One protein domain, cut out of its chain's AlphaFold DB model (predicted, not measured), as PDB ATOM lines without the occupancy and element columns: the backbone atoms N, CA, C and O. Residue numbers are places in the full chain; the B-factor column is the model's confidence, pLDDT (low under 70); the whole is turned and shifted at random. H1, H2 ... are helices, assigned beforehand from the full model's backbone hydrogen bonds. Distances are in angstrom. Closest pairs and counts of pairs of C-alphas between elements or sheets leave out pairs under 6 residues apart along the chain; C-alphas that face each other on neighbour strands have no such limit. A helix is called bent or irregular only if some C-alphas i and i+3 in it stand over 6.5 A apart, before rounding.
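What this domain is: This is residues 14 to 144 of the 212 residues of the protein "Thiol oxidase" of viral metagenome (UniProt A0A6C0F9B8). Two long helices, H1 and H5, run side by side in opposite ways, and a third long helix, H3, lies next to H1 along much the same axis; their centres make a triangle. H3 folds back into H4 at one end and meets H2 at the other, H7 crosses H1 on the side away from H3, and a tail loop sticks out with residues 133 to 138, which adds to the length. The 131 printed residues hold seven named helices, H1 to H7 in that order, and no named strand, an all-helix domain with mostly crossed packing. It is compact, with a radius of gyration of the C-alphas of 16.1 A, yet elongated, spanning 49 by 31 by 26 A.

How they stand to each other: Start with H1, residues 14 to 30, which touches H5, residues 90 to 108, at a shallow tilt of 19 degrees, opposite ways; look at the C-alphas of Thr 28 and Val 94, the closest, 5.4 A apart. H2, residues 35 to 41, touches residues 48 to 50 alone of H3, residues 48 to 63, closest at the C-alphas of Pro 35 and Thr 49, 6.3 A. H1 and H3 are near each other. H3 forms a helical hairpin with H4, residues 67 to 76, at a steep tilt of 44 degrees; the C-alphas of Gly 61 and Arg 70 come closest, at 4.8 A. H5 is the hub: it only just touches H4, with 3 pairs of C-alphas within 8 A, the closest those of Phe 76 and Met 100 at 7.0 A. It also touches H6, residues 111 to 114, with the C-alphas of Asn 105 and Glu 113 closest, at 5.7 A. H7, residues 117 to 125, is about perpendicular to H1, at 83 degrees, and touches its residues 25 to 29 alone; the C-alphas of Cys 26 and Tyr 124 are closest, at 7.1 A. In H2, H4, H5 and H7 every O i to N i+4 pair is within hydrogen-bond range; in H1 11 of 13 are, in H3 10 of 12, and H6 is too short for one.

Where its parts are: Find C-alpha 14 at (-39.880, -8.478, -37.579); from there H1 runs 25.0 A. H1 is irregular, with C-alphas 15 and 18 7.1 A apart, and so is H6, with C-alphas 111 and 114 7.2 A apart. H3 measures 22.3 A, and H5, from C-alpha 90 at (-42.145, -17.967, -11.133), 27.3 A. H7 ends at C-alpha 125, (-49.311, -23.160, -19.393).

The domain as a whole: The C-alphas farthest apart, those of Gly 109 and Asn 134, are 49.1 A apart. The printed part has no cut, and its long link joins H4 to H5 through residues 77 to 89. After H7, residues 126 to 144 hold no named element, but residues 129 to 130 pair antiparallel with 142 to 143. Confidence is under 70 at residues 111 to 115 and 132 to 140; the mean pLDDT of the printed part is 90.5.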
ATOM      1  N   LYS A  14     -38.716  -7.644 -37.227       90.88
ATOM      2  CA  LYS A  14     -39.880  -8.478 -37.579       90.88
ATOM      3  C   LYS A  14     -39.542  -9.968 -37.757       90.88
ATOM      4  O   LYS A  14     -40.437 -10.795 -37.663       90.88
ATOM      5  N   VAL A  15     -38.272 -10.317 -37.992       91.88
ATOM      6  CA  VAL A  15     -37.830 -11.715 -38.141       91.88
ATOM      7  C   VAL A  15     -37.507 -12.336 -36.784       91.88
ATOM      8  O   VAL A  15     -37.987 -13.422 -36.477       91.88
ATOM      9  N   TRP A  16     -36.691 -11.667 -35.963       94.50
ATOM     10  CA  TRP A  16     -36.197 -12.251 -34.707       94.50
ATOM     11  C   TRP A  16     -37.022 -11.870 -33.472       94.50
ATOM     12  O   TRP A  16     -36.986 -12.594 -32.481       94.50
ATOM     13  N   GLY A  17     -37.760 -10.758 -33.511       94.38
ATOM     14  CA  GLY A  17     -38.506 -10.220 -32.371       94.38
ATOM     15  C   GLY A  17     -39.571 -11.187 -31.847       94.38
ATOM     16  O   GLY A  17     -39.457 -11.612 -30.699       94.38
ATOM     17  N   PRO A  18     -40.560 -11.600 -32.665       92.56
ATOM     18  CA  PRO A  18     -41.597 -12.539 -32.234       92.56
ATOM     19  C   PRO A  18     -41.065 -13.874 -31.669       92.56
ATOM     20  O   PRO A  18     -41.455 -14.228 -30.553       92.56
ATOM     21  N   PRO A  19     -40.148 -14.610 -32.340       94.88
ATOM     22  CA  PRO A  19     -39.595 -15.834 -31.755       94.88
ATOM     23  C   PRO A  19     -38.710 -15.559 -30.530       94.88
ATOM     24  O   PRO A  19     -38.659 -16.387 -29.621       94.88
ATOM     25  N   GLY A  20     -38.046 -14.398 -30.465       95.81
ATOM     26  CA  GLY A  20     -37.277 -13.964 -29.300       95.81
ATOM     27  C   GLY A  20     -38.155 -13.757 -28.066       95.81
ATOM     28  O   GLY A  20     -37.864 -14.315 -27.010       95.81
ATOM     29  N   TRP A  21     -39.268 -13.032 -28.205       95.81
ATOM     30  CA  TRP A  21     -40.245 -12.862 -27.128       95.81
ATOM     31  C   TRP A  21     -40.834 -14.195 -26.681       95.81
ATOM     32  O   TRP A  21     -40.870 -14.463 -25.482       95.81
ATOM     33  N   PHE A  22     -41.233 -15.052 -27.626       95.44
ATOM     34  CA  PHE A  22     -41.732 -16.393 -27.318       95.44
ATOM     35  C   PHE A  22     -40.736 -17.198 -26.474       95.44
ATOM     36  O   PHE A  22     -41.099 -17.744 -25.432       95.44
ATOM     37  N   PHE A  23     -39.467 -17.233 -26.885       97.44
ATOM     38  CA  PHE A  23     -38.419 -17.947 -26.161       97.44
ATOM     39  C   PHE A  23     -38.199 -17.395 -24.746       97.44
ATOM     40  O   PHE A  23     -38.119 -18.168 -23.790       97.44
ATOM     41  N   LEU A  24     -38.131 -16.071 -24.598       98.00
ATOM     42  CA  LEU A  24     -37.913 -15.437 -23.299       98.00
ATOM     43  C   LEU A  24     -39.096 -15.652 -22.346       98.00
ATOM     44  O   LEU A  24     -38.875 -15.962 -21.176       98.00
ATOM     45  N   HIS A  25     -40.338 -15.590 -22.840       97.12
ATOM     46  CA  HIS A  25     -41.511 -15.974 -22.048       97.12
ATOM     47  C   HIS A  25     -41.413 -17.439 -21.614       97.12
ATOM     48  O   HIS A  25     -41.495 -17.715 -20.420       97.12
ATOM     49  N   CYS A  26     -41.106 -18.377 -22.518       96.81
ATOM     50  CA  CYS A  26     -40.887 -19.782 -22.148       96.81
ATOM     51  C   CYS A  26     -39.833 -19.957 -21.036       96.81
ATOM     52  O   CYS A  26     -40.021 -20.792 -20.150       96.81
ATOM     53  N   ILE A  27     -38.756 -19.160 -21.036       98.19
ATOM     54  CA  ILE A  27     -37.757 -19.168 -19.953       98.19
ATOM     55  C   ILE A  27     -38.387 -18.758 -18.618       98.19
ATOM     56  O   ILE A  27     -38.179 -19.457 -17.625       98.19
ATOM     57  N   THR A  28     -39.177 -17.677 -18.583       98.31
ATOM     58  CA  THR A  28     -39.849 -17.232 -17.344       98.31
ATOM     59  C   THR A  28     -40.812 -18.286 -16.799       98.31
ATOM     60  O   THR A  28     -40.736 -18.635 -15.624       98.31
ATOM     61  N   PHE A  29     -41.626 -18.906 -17.658       97.38
ATOM     62  CA  PHE A  29     -42.530 -19.992 -17.264       97.38
ATOM     63  C   PHE A  29     -41.783 -21.273 -16.868       97.38
ATOM     64  O   PHE A  29     -42.343 -22.123 -16.169       97.38
ATOM     65  N   GLY A  30     -40.530 -21.433 -17.298       95.94
ATOM     66  CA  GLY A  30     -39.625 -22.500 -16.874       95.94
ATOM     67  C   GLY A  30     -38.960 -22.261 -15.514       95.94
ATOM     68  O   GLY A  30     -38.447 -23.218 -14.935       95.94
ATOM     69  N   PHE A  31     -38.984 -21.032 -14.985       97.81
ATOM     70  CA  PHE A  31     -38.421 -20.712 -13.671       97.81
ATOM     71  C   PHE A  31     -39.125 -21.524 -12.564       97.81
ATOM     72  O   PHE A  31     -40.330 -21.788 -12.674       97.81
ATOM     73  N   PRO A  32     -38.428 -21.989 -11.511       96.56
ATOM     74  CA  PRO A  32     -39.072 -22.766 -10.458       96.56
ATOM     75  C   PRO A  32     -40.150 -21.970  -9.713       96.56
ATOM     76  O   PRO A  32     -40.017 -20.769  -9.495       96.56
ATOM     77  N   VAL A  33     -41.213 -22.664  -9.294       96.44
ATOM     78  CA  VAL A  33     -42.238 -22.079  -8.408       96.44
ATOM     79  C   VAL A  33     -41.611 -21.701  -7.066       96.44
ATOM     80  O   VAL A  33     -41.860 -20.616  -6.558       96.44
ATOM     81  N   ASP A  34     -40.743 -22.569  -6.544       97.06
ATOM     82  CA  ASP A  34     -39.915 -22.313  -5.369       97.06
ATOM     83  C   ASP A  34     -38.433 -22.492  -5.747       97.06
ATOM     84  O   ASP A  34     -37.951 -23.626  -5.833       97.06
ATOM     85  N   PRO A  35     -37.710 -21.395  -6.039       96.88
ATOM     86  CA  PRO A  35     -36.303 -21.459  -6.424       96.88
ATOM     87  C   PRO A  35     -35.389 -21.942  -5.296       96.88
ATOM     88  O   PRO A  35     -34.364 -22.549  -5.587       96.88
ATOM     89  N   THR A  36     -35.747 -21.694  -4.032       96.75
ATOM     90  CA  THR A  36     -34.932 -22.118  -2.882       96.75
ATOM     91  C   THR A  36     -34.984 -23.631  -2.751       96.75
ATOM     92  O   THR A  36     -33.947 -24.290  -2.784       96.75
ATOM     93  N   LYS A  37     -36.196 -24.195  -2.731       97.31
ATOM     94  CA  LYS A  37     -36.378 -25.648  -2.717       97.31
ATOM     95  C   LYS A  37     -35.779 -26.315  -3.957       97.31
ATOM     96  O   LYS A  37     -35.251 -27.417  -3.874       97.31
ATOM     97  N   PHE A  38     -35.848 -25.657  -5.115       96.25
ATOM     98  CA  PHE A  38     -35.213 -26.167  -6.327       96.25
ATOM     99  C   PHE A  38     -33.683 -26.231  -6.205       96.25
ATOM    100  O   PHE A  38     -33.104 -27.237  -6.612       96.25
ATOM    101  N   ASP A  39     -33.034 -25.202  -5.649       97.25
ATOM    102  CA  ASP A  39     -31.589 -25.222  -5.387       97.25
ATOM    103  C   ASP A  39     -31.229 -26.372  -4.426       97.25
ATOM    104  O   ASP A  39     -30.311 -27.139  -4.715       97.25
ATOM    105  N   GLU A  40     -32.010 -26.568  -3.355       97.00
ATOM    106  CA  GLU A  40     -31.840 -27.682  -2.407       97.00
ATOM    107  C   GLU A  40     -31.966 -29.059  -3.083       97.00
ATOM    108  O   GLU A  40     -31.079 -29.902  -2.949       97.00
ATOM    109  N   GLU A  41     -33.032 -29.289  -3.862       95.81
ATOM    110  CA  GLU A  41     -33.265 -30.546  -4.599       95.81
ATOM    111  C   GLU A  41     -32.168 -30.851  -5.632       95.81
ATOM    112  O   GLU A  41     -32.003 -31.999  -6.057       95.81
ATOM    113  N   LYS A  42     -31.449 -29.818  -6.079       94.62
ATOM    114  CA  LYS A  42     -30.357 -29.909  -7.051       94.62
ATOM    115  C   LYS A  42     -28.974 -29.900  -6.408       94.62
ATOM    116  O   LYS A  42     -27.998 -29.938  -7.155       94.62
ATOM    117  N   GLU A  43     -28.896 -29.865  -5.078       97.31
ATOM    118  CA  GLU A  43     -27.644 -29.758  -4.319       97.31
ATOM    119  C   GLU A  43     -26.799 -28.542  -4.759       97.31
ATOM    120  O   GLU A  43     -25.567 -28.586  -4.800       97.31
ATOM    121  N   LEU A  44     -27.467 -27.444  -5.128       96.81
ATOM    122  CA  LEU A  44     -26.833 -26.183  -5.504       96.81
ATOM    123  C   LEU A  44     -26.661 -25.281  -4.273       96.81
ATOM    124  O   LEU A  44     -27.462 -25.352  -3.339       96.81
ATOM    125  N   PRO A  45     -25.659 -24.381  -4.267       98.19
ATOM    126  CA  PRO A  45     -25.598 -23.317  -3.274       98.19
ATOM    127  C   PRO A  45     -26.884 -22.485  -3.279       98.19
ATOM    128  O   PRO A  45     -27.462 -22.235  -4.341       98.19
ATOM    129  N   GLU A  46     -27.297 -22.011  -2.105       96.38
ATOM    130  CA  GLU A  46     -28.472 -21.152  -1.970       96.38
ATOM    131  C   GLU A  46     -28.390 -19.950  -2.924       96.38
ATOM    132  O   GLU A  46     -27.333 -19.339  -3.099       96.38
ATOM    133  N   ASN A  47     -29.527 -19.605  -3.534       97.44
ATOM    134  CA  ASN A  47     -29.684 -18.455  -4.422       97.44
ATOM    135  C   ASN A  47     -28.963 -18.584  -5.782       97.44
ATOM    136  O   ASN A  47     -28.909 -17.614  -6.551       97.44
ATOM    137  N   THR A  48     -28.459 -19.772  -6.129       98.31
ATOM    138  CA  THR A  48     -27.821 -20.039  -7.429       98.31
ATOM    139  C   THR A  48     -28.809 -19.842  -8.573       98.31
ATOM    140  O   THR A  48     -28.518 -19.103  -9.521       98.31
ATOM    141  N   THR A  49     -30.001 -20.439  -8.481       98.00
ATOM    142  CA  THR A  49     -30.992 -20.373  -9.566       98.00
ATOM    143  C   THR A  49     -31.491 -18.948  -9.798       98.00
ATOM    144  O   THR A  49     -31.533 -18.488 -10.941       98.00
ATOM    145  N   ARG A  50     -31.794 -18.198  -8.731       98.44
ATOM    146  CA  ARG A  50     -32.210 -16.787  -8.843       98.44
ATOM    147  C   ARG A  50     -31.132 -15.931  -9.503       98.44
ATOM    148  O   ARG A  50     -31.429 -15.181 -10.431       98.44
ATOM    149  N   THR A  51     -29.880 -16.092  -9.075       98.50
ATOM    150  CA  THR A  51     -28.734 -15.350  -9.621       98.50
ATOM    151  C   THR A  51     -28.542 -15.625 -11.111       98.50
ATOM    152  O   THR A  51     -28.308 -14.698 -11.887       98.50
ATOM    153  N   ALA A  52     -28.680 -16.884 -11.536       98.50
ATOM    154  CA  ALA A  52     -28.564 -17.255 -12.943       98.50
ATOM    155  C   ALA A  52     -29.627 -16.562 -13.811       98.50
ATOM    156  O   ALA A  52     -29.292 -15.972 -14.839       98.50
ATOM    157  N   TYR A  53     -30.890 -16.580 -13.374       98.62
ATOM    158  CA  TYR A  53     -31.993 -15.935 -14.089       98.62
ATOM    159  C   TYR A  53     -31.861 -14.412 -14.104       98.62
ATOM    160  O   TYR A  53     -32.012 -13.797 -15.161       98.62
ATOM    161  N   TYR A  54     -31.516 -13.811 -12.964       98.62
ATOM    162  CA  TYR A  54     -31.287 -12.373 -12.862       98.62
ATOM    163  C   TYR A  54     -30.205 -11.928 -13.851       98.62
ATOM    164  O   TYR A  54     -30.445 -11.069 -14.696       98.62
ATOM    165  N   ASN A  55     -29.038 -12.579 -13.823       98.50
ATOM    166  CA  ASN A  55     -27.929 -12.248 -14.716       98.50
ATOM    167  C   ASN A  55     -28.276 -12.489 -16.186       98.50
ATOM    168  O   ASN A  55     -27.910 -11.680 -17.036       98.50
ATOM    169  N   PHE A  56     -28.993 -13.573 -16.498       98.69
ATOM    170  CA  PHE A  56     -29.453 -13.840 -17.858       98.69
ATOM    171  C   PHE A  56     -30.292 -12.675 -18.391       98.69
ATOM    172  O   PHE A  56     -29.950 -12.109 -19.427       98.69
ATOM    173  N   PHE A  57     -31.338 -12.270 -17.666       98.50
ATOM    174  CA  PHE A  57     -32.231 -11.198 -18.106       98.50
ATOM    175  C   PHE A  57     -31.567  -9.817 -18.099       98.50
ATOM    176  O   PHE A  57     -31.834  -9.017 -18.993       98.50
ATOM    177  N   MET A  58     -30.638  -9.554 -17.179       97.94
ATOM    178  CA  MET A  58     -29.807  -8.347 -17.246       97.94
ATOM    179  C   MET A  58     -28.965  -8.317 -18.533       97.94
ATOM    180  O   MET A  58     -28.952  -7.308 -19.237       97.94
ATOM    181  N   ASN A  59     -28.342  -9.446 -18.889       97.94
ATOM    182  CA  ASN A  59     -27.482  -9.563 -20.069       97.94
ATOM    183  C   ASN A  59     -28.257  -9.583 -21.394       97.94
ATOM    184  O   ASN A  59     -27.687  -9.235 -22.430       97.94
ATOM    185  N   VAL A  60     -29.548  -9.949 -21.402       97.56
ATOM    186  CA  VAL A  60     -30.393  -9.861 -22.612       97.56
ATOM    187  C   VAL A  60     -30.303  -8.455 -23.212       97.56
ATOM    188  O   VAL A  60     -30.080  -8.320 -24.416       97.56
ATOM    189  N   GLY A  61     -30.362  -7.414 -22.374       92.75
ATOM    190  CA  GLY A  61     -30.249  -6.015 -22.793       92.75
ATOM    191  C   GLY A  61     -28.925  -5.640 -23.468       92.75
ATOM    192  O   GLY A  61     -28.866  -4.625 -24.162       92.75
ATOM    193  N   ASP A  62     -27.870  -6.439 -23.311       94.81
ATOM    194  CA  ASP A  62     -26.563  -6.216 -23.936       94.81
ATOM    195  C   ASP A  62     -26.424  -6.881 -25.307       94.81
ATOM    196  O   ASP A  62     -25.631  -6.427 -26.134       94.81
ATOM    197  N   ILE A  63     -27.213  -7.923 -25.574       96.38
ATOM    198  CA  ILE A  63     -26.998  -8.812 -26.724       96.38
ATOM    199  C   ILE A  63     -28.105  -8.752 -27.780       96.38
ATOM    200  O   ILE A  63     -27.961  -9.379 -28.829       96.38
ATOM    201  N   LEU A  64     -29.189  -7.991 -27.558       96.44
ATOM    202  CA  LEU A  64     -30.234  -7.834 -28.581       96.44
ATOM    203  C   LEU A  64     -29.610  -7.334 -29.898       96.44
ATOM    204  O   LEU A  64     -28.859  -6.349 -29.877       96.44
ATOM    205  N   PRO A  65     -29.935  -7.933 -31.059       95.94
ATOM    206  CA  PRO A  65     -29.320  -7.601 -32.346       95.94
ATOM    207  C   PRO A  65     -29.918  -6.319 -32.958       95.94
ATOM    208  O   PRO A  65     -30.242  -6.255 -34.140       95.94
ATOM    209  N   CYS A  66     -30.106  -5.287 -32.137       94.81
ATOM    210  CA  CYS A  66     -30.707  -4.005 -32.477       94.81
ATOM    211  C   CYS A  66     -30.258  -2.961 -31.442       94.81
ATOM    212  O   CYS A  66     -30.564  -3.090 -30.257       94.81
ATOM    213  N   LYS A  67     -29.539  -1.916 -31.884       93.75
ATOM    214  CA  LYS A  67     -28.980  -0.873 -31.002       93.75
ATOM    215  C   LYS A  67     -30.051  -0.228 -30.114       93.75
ATOM    216  O   LYS A  67     -29.932  -0.266 -28.896       93.75
ATOM    217  N   TYR A  68     -31.114   0.294 -30.724       94.19
ATOM    218  CA  TYR A  68     -32.182   0.977 -29.991       94.19
ATOM    219  C   TYR A  68     -32.961   0.039 -29.068       94.19
ATOM    220  O   TYR A  68     -33.424   0.458 -28.014       94.19
ATOM    221  N   CYS A  69     -33.075  -1.240 -29.432       96.38
ATOM    222  CA  CYS A  69     -33.713  -2.242 -28.590       96.38
ATOM    223  C   CYS A  69     -32.907  -2.460 -27.301       96.38
ATOM    224  O   CYS A  69     -33.489  -2.473 -26.221       96.38
ATOM    225  N   ARG A  70     -31.569  -2.543 -27.394       96.81
ATOM    226  CA  ARG A  70     -30.675  -2.620 -26.221       96.81
ATOM    227  C   ARG A  70     -30.788  -1.391 -25.326       96.81
ATOM    228  O   ARG A  70     -30.926  -1.519 -24.114       96.81
ATOM    229  N   GLU A  71     -30.732  -0.203 -25.924       96.31
ATOM    230  CA  GLU A  71     -30.813   1.064 -25.190       96.31
ATOM    231  C   GLU A  71     -32.139   1.186 -24.433       96.31
ATOM    232  O   GLU A  71     -32.135   1.452 -23.234       96.31
ATOM    233  N   SER A  72     -33.265   0.898 -25.094       96.75
ATOM    234  CA  SER A  72     -34.586   0.964 -24.458       96.75
ATOM    235  C   SER A  72     -34.809  -0.115 -23.413       96.75
ATOM    236  O   SER A  72     -35.353   0.182 -22.359       96.75
ATOM    237  N   TYR A  73     -34.342  -1.344 -23.646       97.75
ATOM    238  CA  TYR A  73     -34.416  -2.394 -22.631       97.75
ATOM    239  C   TYR A  73     -33.686  -1.970 -21.347       97.75
ATOM    240  O   TYR A  73     -34.239  -2.057 -20.254       97.75
ATOM    241  N   LYS A  74     -32.471  -1.419 -21.477       97.31
ATOM    242  CA  LYS A  74     -31.688  -0.903 -20.341       97.31
ATOM    243  C   LYS A  74     -32.330   0.293 -19.646       97.31
ATOM    244  O   LYS A  74     -32.123   0.474 -18.450       97.31
ATOM    245  N   GLU A  75     -33.050   1.128 -20.384       97.25
ATOM    246  CA  GLU A  75     -33.834   2.219 -19.810       97.25
ATOM    247  C   GLU A  75     -35.017   1.674 -19.004       97.25
ATOM    248  O   GLU A  75     -35.222   2.083 -17.863       97.25
ATOM    249  N   PHE A  76     -35.740   0.690 -19.542       97.19
ATOM    250  CA  PHE A  76     -36.874   0.066 -18.861       97.19
ATOM    251  C   PHE A  76     -36.456  -0.669 -17.586       97.19
ATOM    252  O   PHE A  76     -37.154  -0.560 -16.584       97.19
ATOM    253  N   LEU A  77     -35.272  -1.289 -17.560       97.06
ATOM    254  CA  LEU A  77     -34.698  -1.861 -16.332       97.06
ATOM    255  C   LEU A  77     -34.498  -0.836 -15.197       97.06
ATOM    256  O   LEU A  77     -34.369  -1.224 -14.039       97.06
ATOM    257  N   LYS A  78     -34.446   0.465 -15.510       95.94
ATOM    258  CA  LYS A  78     -34.305   1.559 -14.530       95.94
ATOM    259  C   LYS A  78     -35.627   2.272 -14.241       95.94
ATOM    260  O   LYS A  78     -35.667   3.146 -13.380       95.94
ATOM    261  N   HIS A  79     -36.680   1.948 -14.983       91.94
ATOM    262  CA  HIS A  79     -37.977   2.602 -14.892       91.94
ATOM    263  C   HIS A  79     -38.791   2.006 -13.739       91.94
ATOM    264  O   HIS A  79     -38.857   0.788 -13.609       91.94
ATOM    265  N   GLU A  80     -39.477   2.838 -12.955       86.19
ATOM    266  CA  GLU A  80     -40.224   2.410 -11.756       86.19
ATOM    267  C   GLU A  80     -41.269   1.311 -12.031       86.19
ATOM    268  O   GLU A  80     -41.376   0.352 -11.278       86.19
ATOM    269  N   ASN A  81     -41.983   1.404 -13.158       85.62
ATOM    270  CA  ASN A  81     -43.010   0.432 -13.555       85.62
ATOM    271  C   ASN A  81     -42.486  -0.935 -14.042       85.62
ATOM    272  O   ASN A  81     -43.297  -1.837 -14.241       85.62
ATOM    273  N   VAL A  82     -41.181  -1.097 -14.289       94.69
ATOM    274  CA  VAL A  82     -40.602  -2.371 -14.763       94.69
ATOM    275  C   VAL A  82     -39.462  -2.809 -13.851       94.69
ATOM    276  O   VAL A  82     -39.546  -3.871 -13.246       94.69
ATOM    277  N   GLY A  83     -38.422  -1.986 -13.714       96.12
ATOM    278  CA  GLY A  83     -37.303  -2.254 -12.819       96.12
ATOM    279  C   GLY A  83     -36.450  -3.472 -13.211       96.12
ATOM    280  O   GLY A  83     -36.602  -4.041 -14.303       96.12
ATOM    281  N   PRO A  84     -35.513  -3.871 -12.335       97.69
ATOM    282  CA  PRO A  84     -34.691  -5.059 -12.539       97.69
ATOM    283  C   PRO A  84     -35.524  -6.355 -12.451       97.69
ATOM    284  O   PRO A  84     -36.614  -6.327 -11.880       97.69
ATOM    285  N   PRO A  85     -35.026  -7.493 -12.980       98.12
ATOM    286  CA  PRO A  85     -35.750  -8.763 -12.960       98.12
ATOM    287  C   PRO A  85     -36.186  -9.190 -11.557       98.12
ATOM    288  O   PRO A  85     -35.345  -9.378 -10.675       98.12
ATOM    289  N   ASP A  86     -37.489  -9.404 -11.370       98.25
ATOM    290  CA  ASP A  86     -38.030  -9.962 -10.130       98.25
ATOM    291  C   ASP A  86     -37.942 -11.492 -10.156       98.25
ATOM    292  O   ASP A  86     -38.763 -12.188 -10.749       98.25
ATOM    293  N   VAL A  87     -36.905 -12.025  -9.514       98.19
ATOM    294  CA  VAL A  87     -36.611 -13.466  -9.438       98.19
ATOM    295  C   VAL A  87     -37.072 -14.094  -8.120       98.19
ATOM    296  O   VAL A  87     -36.531 -15.117  -7.693       98.19
ATOM    297  N   THR A  88     -38.063 -13.499  -7.451       97.94
ATOM    298  CA  THR A  88     -38.594 -14.018  -6.178       97.94
ATOM    299  C   THR A  88     -39.120 -15.448  -6.339       97.94
ATOM    300  O   THR A  88     -38.719 -16.352  -5.594       97.94
ATOM    301  N   ASN A  89     -39.971 -15.650  -7.346       97.62
ATOM    302  CA  ASN A  89     -40.583 -16.916  -7.747       97.62
ATOM    303  C   ASN A  89     -41.042 -16.829  -9.220       97.62
ATOM    304  O   ASN A  89     -40.872 -15.793  -9.867       97.62
ATOM    305  N   ARG A  90     -41.613 -17.916  -9.757       98.00
ATOM    306  CA  ARG A  90     -42.145 -17.967 -11.133       98.00
ATOM    307  C   ARG A  90     -43.105 -16.826 -11.456       98.00
ATOM    308  O   ARG A  90     -42.913 -16.176 -12.478       98.00
ATOM    309  N   ASP A  91     -44.119 -16.610 -10.629       97.75
ATOM    310  CA  ASP A  91     -45.188 -15.655 -10.930       97.75
ATOM    311  C   ASP A  91     -44.652 -14.226 -10.989       97.75
ATOM    312  O   ASP A  91     -44.954 -13.501 -11.936       97.75
ATOM    313  N   SER A  92     -43.780 -13.865 -10.046       98.12
ATOM    314  CA  SER A  92     -43.091 -12.574 -10.032       98.12
ATOM    315  C   SER A  92     -42.266 -12.343 -11.302       98.12
ATOM    316  O   SER A  92     -42.338 -11.272 -11.906       98.12
ATOM    317  N   LEU A  93     -41.526 -13.360 -11.760       98.56
ATOM    318  CA  LEU A  93     -40.693 -13.237 -12.957       98.56
ATOM    319  C   LEU A  93     -41.528 -13.147 -14.242       98.56
ATOM    320  O   LEU A  93     -41.194 -12.376 -15.144       98.56
ATOM    321  N   VAL A  94     -42.611 -13.925 -14.324       98.19
ATOM    322  CA  VAL A  94     -43.573 -13.875 -15.435       98.19
ATOM    323  C   VAL A  94     -44.225 -12.495 -15.508       98.19
ATOM    324  O   VAL A  94     -44.248 -11.886 -16.579       98.19
ATOM    325  N   GLU A  95     -44.701 -11.968 -14.379       97.56
ATOM    326  CA  GLU A  95     -45.309 -10.638 -14.309       97.56
ATOM    327  C   GLU A  95     -44.308  -9.538 -14.685       97.56
ATOM    328  O   GLU A  95     -44.628  -8.655 -15.484       97.56
ATOM    329  N   TRP A  96     -43.078  -9.595 -14.166       98.19
ATOM    330  CA  TRP A  96     -42.027  -8.642 -14.523       98.19
ATOM    331  C   TRP A  96     -41.754  -8.636 -16.033       98.19
ATOM    332  O   TRP A  96     -41.691  -7.572 -16.661       98.19
ATOM    333  N   PHE A  97     -41.632  -9.814 -16.650       97.75
ATOM    334  CA  PHE A  97     -41.330  -9.897 -18.076       97.75
ATOM    335  C   PHE A  97     -42.524  -9.496 -18.952       97.75
ATOM    336  O   PHE A  97     -42.342  -8.894 -20.013       97.75
ATOM    337  N   TRP A  98     -43.750  -9.747 -18.486       96.19
ATOM    338  CA  TRP A  98     -44.971  -9.204 -19.078       96.19
ATOM    339  C   TRP A  98     -44.976  -7.665 -19.062       96.19
ATOM    340  O   TRP A  98     -45.166  -7.056 -20.118       96.19
ATOM    341  N   LYS A  99     -44.643  -7.026 -17.928       95.50
ATOM    342  CA  LYS A  99     -44.502  -5.554 -17.833       95.50
ATOM    343  C   LYS A  99     -43.451  -5.021 -18.808       95.50
ATOM    344  O   LYS A  99     -43.696  -4.036 -19.503       95.50
ATOM    345  N   MET A 100     -42.299  -5.691 -18.898       96.31
ATOM    346  CA  MET A 100     -41.237  -5.349 -19.851       96.31
ATOM    347  C   MET A 100     -41.735  -5.409 -21.304       96.31
ATOM    348  O   MET A 100     -41.496  -4.479 -22.077       96.31
ATOM    349  N   HIS A 101     -42.445  -6.476 -21.680       94.56
ATOM    350  CA  HIS A 101     -42.973  -6.653 -23.034       94.56
ATOM    351  C   HIS A 101     -44.030  -5.592 -23.375       94.56
ATOM    352  O   HIS A 101     -43.928  -4.941 -24.415       94.56
ATOM    353  N   ASN A 102     -44.973  -5.327 -22.467       92.12
ATOM    354  CA  ASN A 102     -45.992  -4.294 -22.669       92.12
ATOM    355  C   ASN A 102     -45.394  -2.890 -22.738       92.12
ATOM    356  O   ASN A 102     -45.860  -2.060 -23.516       92.12
ATOM    357  N   ARG A 103     -44.305  -2.621 -22.007       92.62
ATOM    358  CA  ARG A 103     -43.594  -1.344 -22.129       92.62
ATOM    359  C   ARG A 103     -42.976  -1.153 -23.517       92.62
ATOM    360  O   ARG A 103     -42.950  -0.028 -24.017       92.62
ATOM    361  N   VAL A 104     -42.499  -2.231 -24.143       92.62
ATOM    362  CA  VAL A 104     -42.025  -2.204 -25.535       92.62
ATOM    363  C   VAL A 104     -43.188  -1.972 -26.499       92.62
ATOM    364  O   VAL A 104     -43.056  -1.102 -27.358       92.62
ATOM    365  N   ASN A 105     -44.323  -2.658 -26.326       90.62
ATOM    366  CA  ASN A 105     -45.519  -2.453 -27.159       90.62
ATOM    367  C   ASN A 105     -45.995  -0.993 -27.099       90.62
ATOM    368  O   ASN A 105     -46.098  -0.345 -28.140       90.62
ATOM    369  N   ALA A 106     -46.092  -0.437 -25.884       89.75
ATOM    370  CA  ALA A 106     -46.411   0.969 -25.634       89.75
ATOM    371  C   ALA A 106     -45.465   1.947 -26.340       89.75
ATOM    372  O   ALA A 106     -45.868   3.020 -26.786       89.75
ATOM    373  N   LYS A 107     -44.177   1.601 -26.447       90.56
ATOM    374  CA  LYS A 107     -43.201   2.422 -27.174       90.56
ATOM    375  C   LYS A 107     -43.416   2.361 -28.690       90.56
ATOM    376  O   LYS A 107     -43.164   3.352 -29.373       90.56
ATOM    377  N   LEU A 108     -43.792   1.198 -29.218       88.31
ATOM    378  CA  LEU A 108     -43.981   0.976 -30.653       88.31
ATOM    379  C   LEU A 108     -45.356   1.450 -31.152       88.31
ATOM    380  O   LEU A 108     -45.531   1.577 -32.360       88.31
ATOM    381  N   GLY A 109     -46.290   1.756 -30.245       82.44
ATOM    382  CA  GLY A 109     -47.681   2.063 -30.589       82.44
ATOM    383  C   GLY A 109     -48.442   0.832 -31.085       82.44
ATOM    384  O   GLY A 109     -49.436   0.962 -31.803       82.44
ATOM    385  N   ASP A 110     -47.946  -0.362 -30.748       73.38
ATOM    386  CA  ASP A 110     -48.556  -1.627 -31.131       73.38
ATOM    387  C   ASP A 110     -49.756  -1.908 -30.224       73.38
ATOM    388  O   ASP A 110     -49.609  -2.161 -29.032       73.38
ATOM    389  N   LYS A 111     -50.955  -1.983 -30.810       55.16
ATOM    390  CA  LYS A 111     -52.215  -2.259 -30.089       55.16
ATOM    391  C   LYS A 111     -52.329  -3.670 -29.490       55.16
ATOM    392  O   LYS A 111     -53.369  -4.021 -28.950       55.16
ATOM    393  N   TYR A 112     -51.274  -4.484 -29.567       55.53
ATOM    394  CA  TYR A 112     -51.150  -5.717 -28.777       55.53
ATOM    395  C   TYR A 112     -50.919  -5.434 -27.275       55.53
ATOM    396  O   TYR A 112     -50.740  -6.370 -26.499       55.53
ATOM    397  N   GLU A 113     -50.924  -4.154 -26.888       47.78
ATOM    398  CA  GLU A 113     -50.824  -3.575 -25.541       47.78
ATOM    399  C   GLU A 113     -51.667  -4.247 -24.435       47.78
ATOM    400  O   GLU A 113     -51.297  -4.117 -23.271       47.78
ATOM    401  N   ASP A 114     -52.701  -5.034 -24.755       52.34
ATOM    402  CA  ASP A 114     -53.718  -5.451 -23.776       52.34
ATOM    403  C   ASP A 114     -53.876  -6.971 -23.592       52.34
ATOM    404  O   ASP A 114     -54.950  -7.451 -23.223       52.34
ATOM    405  N   ALA A 115     -52.835  -7.774 -23.832       67.38
ATOM    406  CA  ALA A 115     -52.889  -9.155 -23.354       67.38
ATOM    407  C   ALA A 115     -52.833  -9.138 -21.821       67.38
ATOM    408  O   ALA A 115     -51.766  -8.926 -21.238       67.38
ATOM    409  N   ASP A 116     -53.985  -9.336 -21.183       86.88
ATOM    410  CA  ASP A 116     -54.088  -9.483 -19.737       86.88
ATOM    411  C   ASP A 116     -53.118 -10.569 -19.234       86.88
ATOM    412  O   ASP A 116     -52.841 -11.560 -19.926       86.88
ATOM    413  N   LEU A 117     -52.560 -10.360 -18.039       92.25
ATOM    414  CA  LEU A 117     -51.555 -11.256 -17.469       92.25
ATOM    415  C   LEU A 117     -52.077 -12.697 -17.374       92.25
ATOM    416  O   LEU A 117     -51.312 -13.631 -17.633       92.25
ATOM    417  N   ASP A 118     -53.362 -12.888 -17.067       93.12
ATOM    418  CA  ASP A 118     -53.953 -14.219 -16.956       93.12
ATOM    419  C   ASP A 118     -54.065 -14.889 -18.325       93.12
ATOM    420  O   ASP A 118     -53.707 -16.057 -18.461       93.12
ATOM    421  N   SER A 119     -54.399 -14.138 -19.381       90.62
ATOM    422  CA  SER A 119     -54.399 -14.665 -20.759       90.62
ATOM    423  C   SER A 119     -53.007 -15.137 -21.199       90.62
ATOM    424  O   SER A 119     -52.859 -16.151 -21.887       90.62
ATOM    425  N   ILE A 120     -51.952 -14.422 -20.791       91.50
ATOM    426  CA  ILE A 120     -50.570 -14.849 -21.041       91.50
ATOM    427  C   ILE A 120     -50.230 -16.102 -20.231       91.50
ATOM    428  O   ILE A 120     -49.627 -17.029 -20.780       91.50
ATOM    429  N   LYS A 121     -50.632 -16.167 -18.958       94.38
ATOM    430  CA  LYS A 121     -50.435 -17.357 -18.119       94.38
ATOM    431  C   LYS A 121     -51.114 -18.585 -18.709       94.38
ATOM    432  O   LYS A 121     -50.446 -19.603 -18.889       94.38
ATOM    433  N   GLU A 122     -52.382 -18.473 -19.081       92.12
ATOM    434  CA  GLU A 122     -53.142 -19.545 -19.726       92.12
ATOM    435  C   GLU A 122     -52.431 -20.041 -20.988       92.12
ATOM    436  O   GLU A 122     -52.129 -21.231 -21.100       92.12
ATOM    437  N   LYS A 123     -52.053 -19.118 -21.882       91.19
ATOM    438  CA  LYS A 123     -51.363 -19.445 -23.136       91.19
ATOM    439  C   LYS A 123     -50.091 -20.266 -22.923       91.19
ATOM    440  O   LYS A 123     -49.884 -21.253 -23.624       91.19
ATOM    441  N   TYR A 124     -49.198 -19.848 -22.024       93.31
ATOM    442  CA  TYR A 124     -47.913 -20.538 -21.850       93.31
ATOM    443  C   TYR A 124     -48.022 -21.801 -20.983       93.31
ATOM    444  O   TYR A 124     -47.212 -22.718 -21.157       93.31
ATOM    445  N   GLU A 125     -49.030 -21.910 -20.111       92.19
ATOM    446  CA  GLU A 125     -49.311 -23.160 -19.393       92.19
ATOM    447  C   GLU A 125     -49.826 -24.274 -20.320       92.19
ATOM    448  O   GLU A 125     -49.594 -25.454 -20.038       92.19
ATOM    449  N   GLU A 126     -50.398 -23.956 -21.490       90.56
ATOM    450  CA  GLU A 126     -50.706 -24.972 -22.513       90.56
ATOM    451  C   GLU A 126     -49.463 -25.737 -23.003       90.56
ATOM    452  O   GLU A 126     -49.580 -26.869 -23.485       90.56
ATOM    453  N   PHE A 127     -48.270 -25.144 -22.875       90.88
ATOM    454  CA  PHE A 127     -46.997 -25.748 -23.290       90.88
ATOM    455  C   PHE A 127     -46.328 -26.548 -22.170       90.88
ATOM    456  O   PHE A 127     -45.235 -27.094 -22.362       90.88
ATOM    457  N   ARG A 128     -46.950 -26.623 -20.987       91.38
ATOM    458  CA  ARG A 128     -46.365 -27.272 -19.817       91.38
ATOM    459  C   ARG A 128     -46.115 -28.748 -20.094       91.38
ATOM    460  O   ARG A 128     -47.018 -29.506 -20.450       91.38
ATOM    461  N   ALA A 129     -44.881 -29.176 -19.858       88.19
ATOM    462  CA  ALA A 129     -44.509 -30.576 -19.937       88.19
ATOM    463  C   ALA A 129     -44.441 -31.224 -18.548       88.19
ATOM    464  O   ALA A 129     -44.032 -30.611 -17.562       88.19
ATOM    465  N   ARG A 130     -44.797 -32.504 -18.496       80.31
ATOM    466  CA  ARG A 130     -44.623 -33.407 -17.365       80.31
ATOM    467  C   ARG A 130     -43.425 -34.313 -17.622       80.31
ATOM    468  O   ARG A 130     -43.225 -34.823 -18.727       80.31
ATOM    469  N   CYS A 131     -42.645 -34.543 -16.576       72.31
ATOM    470  CA  CYS A 131     -41.572 -35.526 -16.598       72.31
ATOM    471  C   CYS A 131     -42.163 -36.922 -16.354       72.31
ATOM    472  O   CYS A 131     -42.877 -37.129 -15.372       72.31
ATOM    473  N   ASP A 132     -41.872 -37.873 -17.238       68.62
ATOM    474  CA  ASP A 132     -42.260 -39.273 -17.063       68.62
ATOM    475  C   ASP A 132     -41.061 -40.062 -16.528       68.62
ATOM    476  O   ASP A 132     -40.111 -40.336 -17.259       68.62
ATOM    477  N   LYS A 133     -41.095 -40.406 -15.235       65.94
ATOM    478  CA  LYS A 133     -40.014 -41.158 -14.571       65.94
ATOM    479  C   LYS A 133     -39.890 -42.601 -15.085       65.94
ATOM    480  O   LYS A 133     -38.892 -43.249 -14.787       65.94
ATOM    481  N   ASN A 134     -40.872 -43.091 -15.849       65.19
ATOM    482  CA  ASN A 134     -40.935 -44.471 -16.332       65.19
ATOM    483  C   ASN A 134     -40.408 -44.646 -17.769       65.19
ATOM    484  O   ASN A 134     -40.358 -45.774 -18.259       65.19
ATOM    485  N   LYS A 135     -40.017 -43.566 -18.462       59.28
ATOM    486  CA  LYS A 135     -39.431 -43.642 -19.810       59.28
ATOM    487  C   LYS A 135     -37.904 -43.607 -19.768       59.28
ATOM    488  O   LYS A 135     -37.302 -42.890 -18.978       59.28
ATOM    489  N   ILE A 136     -37.290 -44.377 -20.672       55.31
ATOM    490  CA  ILE A 136     -35.827 -44.465 -20.855       55.31
ATOM    491  C   ILE A 136     -35.254 -43.118 -21.331       55.31
ATOM    492  O   ILE A 136     -34.129 -42.754 -20.989       55.31
ATOM    493  N   GLU A 137     -36.038 -42.357 -22.096       57.16
ATOM    494  CA  GLU A 137     -35.672 -41.017 -22.546       57.16
ATOM    495  C   GLU A 137     -35.788 -40.018 -21.387       57.16
ATOM    496  O   GLU A 137     -36.881 -39.695 -20.921       57.16
ATOM    497  N   LYS A 138     -34.643 -39.517 -20.914       53.22
ATOM    498  CA  LYS A 138     -34.560 -38.525 -19.836       53.22
ATOM    499  C   LYS A 138     -35.010 -37.153 -20.354       53.22
ATOM    500  O   LYS A 138     -34.190 -36.370 -20.822       53.22
ATOM    501  N   GLY A 139     -36.305 -36.851 -20.286       60.56
ATOM    502  CA  GLY A 139     -36.823 -35.535 -20.665       60.56
ATOM    503  C   GLY A 139     -38.282 -35.309 -20.278       60.56
ATOM    504  O   GLY A 139     -39.108 -36.218 -20.331       60.56
ATOM    505  N   CYS A 140     -38.617 -34.075 -19.902       67.31
ATOM    506  CA  CYS A 140     -39.997 -33.654 -19.668       67.31
ATOM    507  C   CYS A 140     -40.600 -33.244 -21.017       67.31
ATOM    508  O   CYS A 140     -40.584 -32.075 -21.382       67.31
ATOM    509  N   SER A 141     -41.040 -34.233 -21.800       72.00
ATOM    510  CA  SER A 141     -41.574 -34.057 -23.164       72.00
ATOM    511  C   SER A 141     -43.042 -34.475 -23.304       72.00
ATOM    512  O   SER A 141     -43.622 -34.365 -24.386       72.00
ATOM    513  N   VAL A 142     -43.654 -34.966 -22.220       76.81
ATOM    514  CA  VAL A 142     -45.066 -35.358 -22.207       76.81
ATOM    515  C   VAL A 142     -45.907 -34.119 -21.904       76.81
ATOM    516  O   VAL A 142     -45.720 -33.542 -20.839       76.81
ATOM    517  N   PRO A 143     -46.828 -33.694 -22.779       81.56
ATOM    518  CA  PRO A 143     -47.671 -32.529 -22.515       81.56
ATOM    519  C   PRO A 143     -48.581 -32.772 -21.305       81.56
ATOM    520  O   PRO A 143     -49.152 -33.858 -21.164       81.56
ATOM    521  N   LEU A 144     -48.732 -31.771 -20.433       80.56
ATOM    522  CA  LEU A 144     -49.557 -31.876 -19.225       80.56
ATOM    523  C   LEU A 144     -51.050 -32.017 -19.561       80.56
ATOM    524  O   LEU A 144     -51.745 -32.812 -18.938       80.56
TER     525      LEU A 144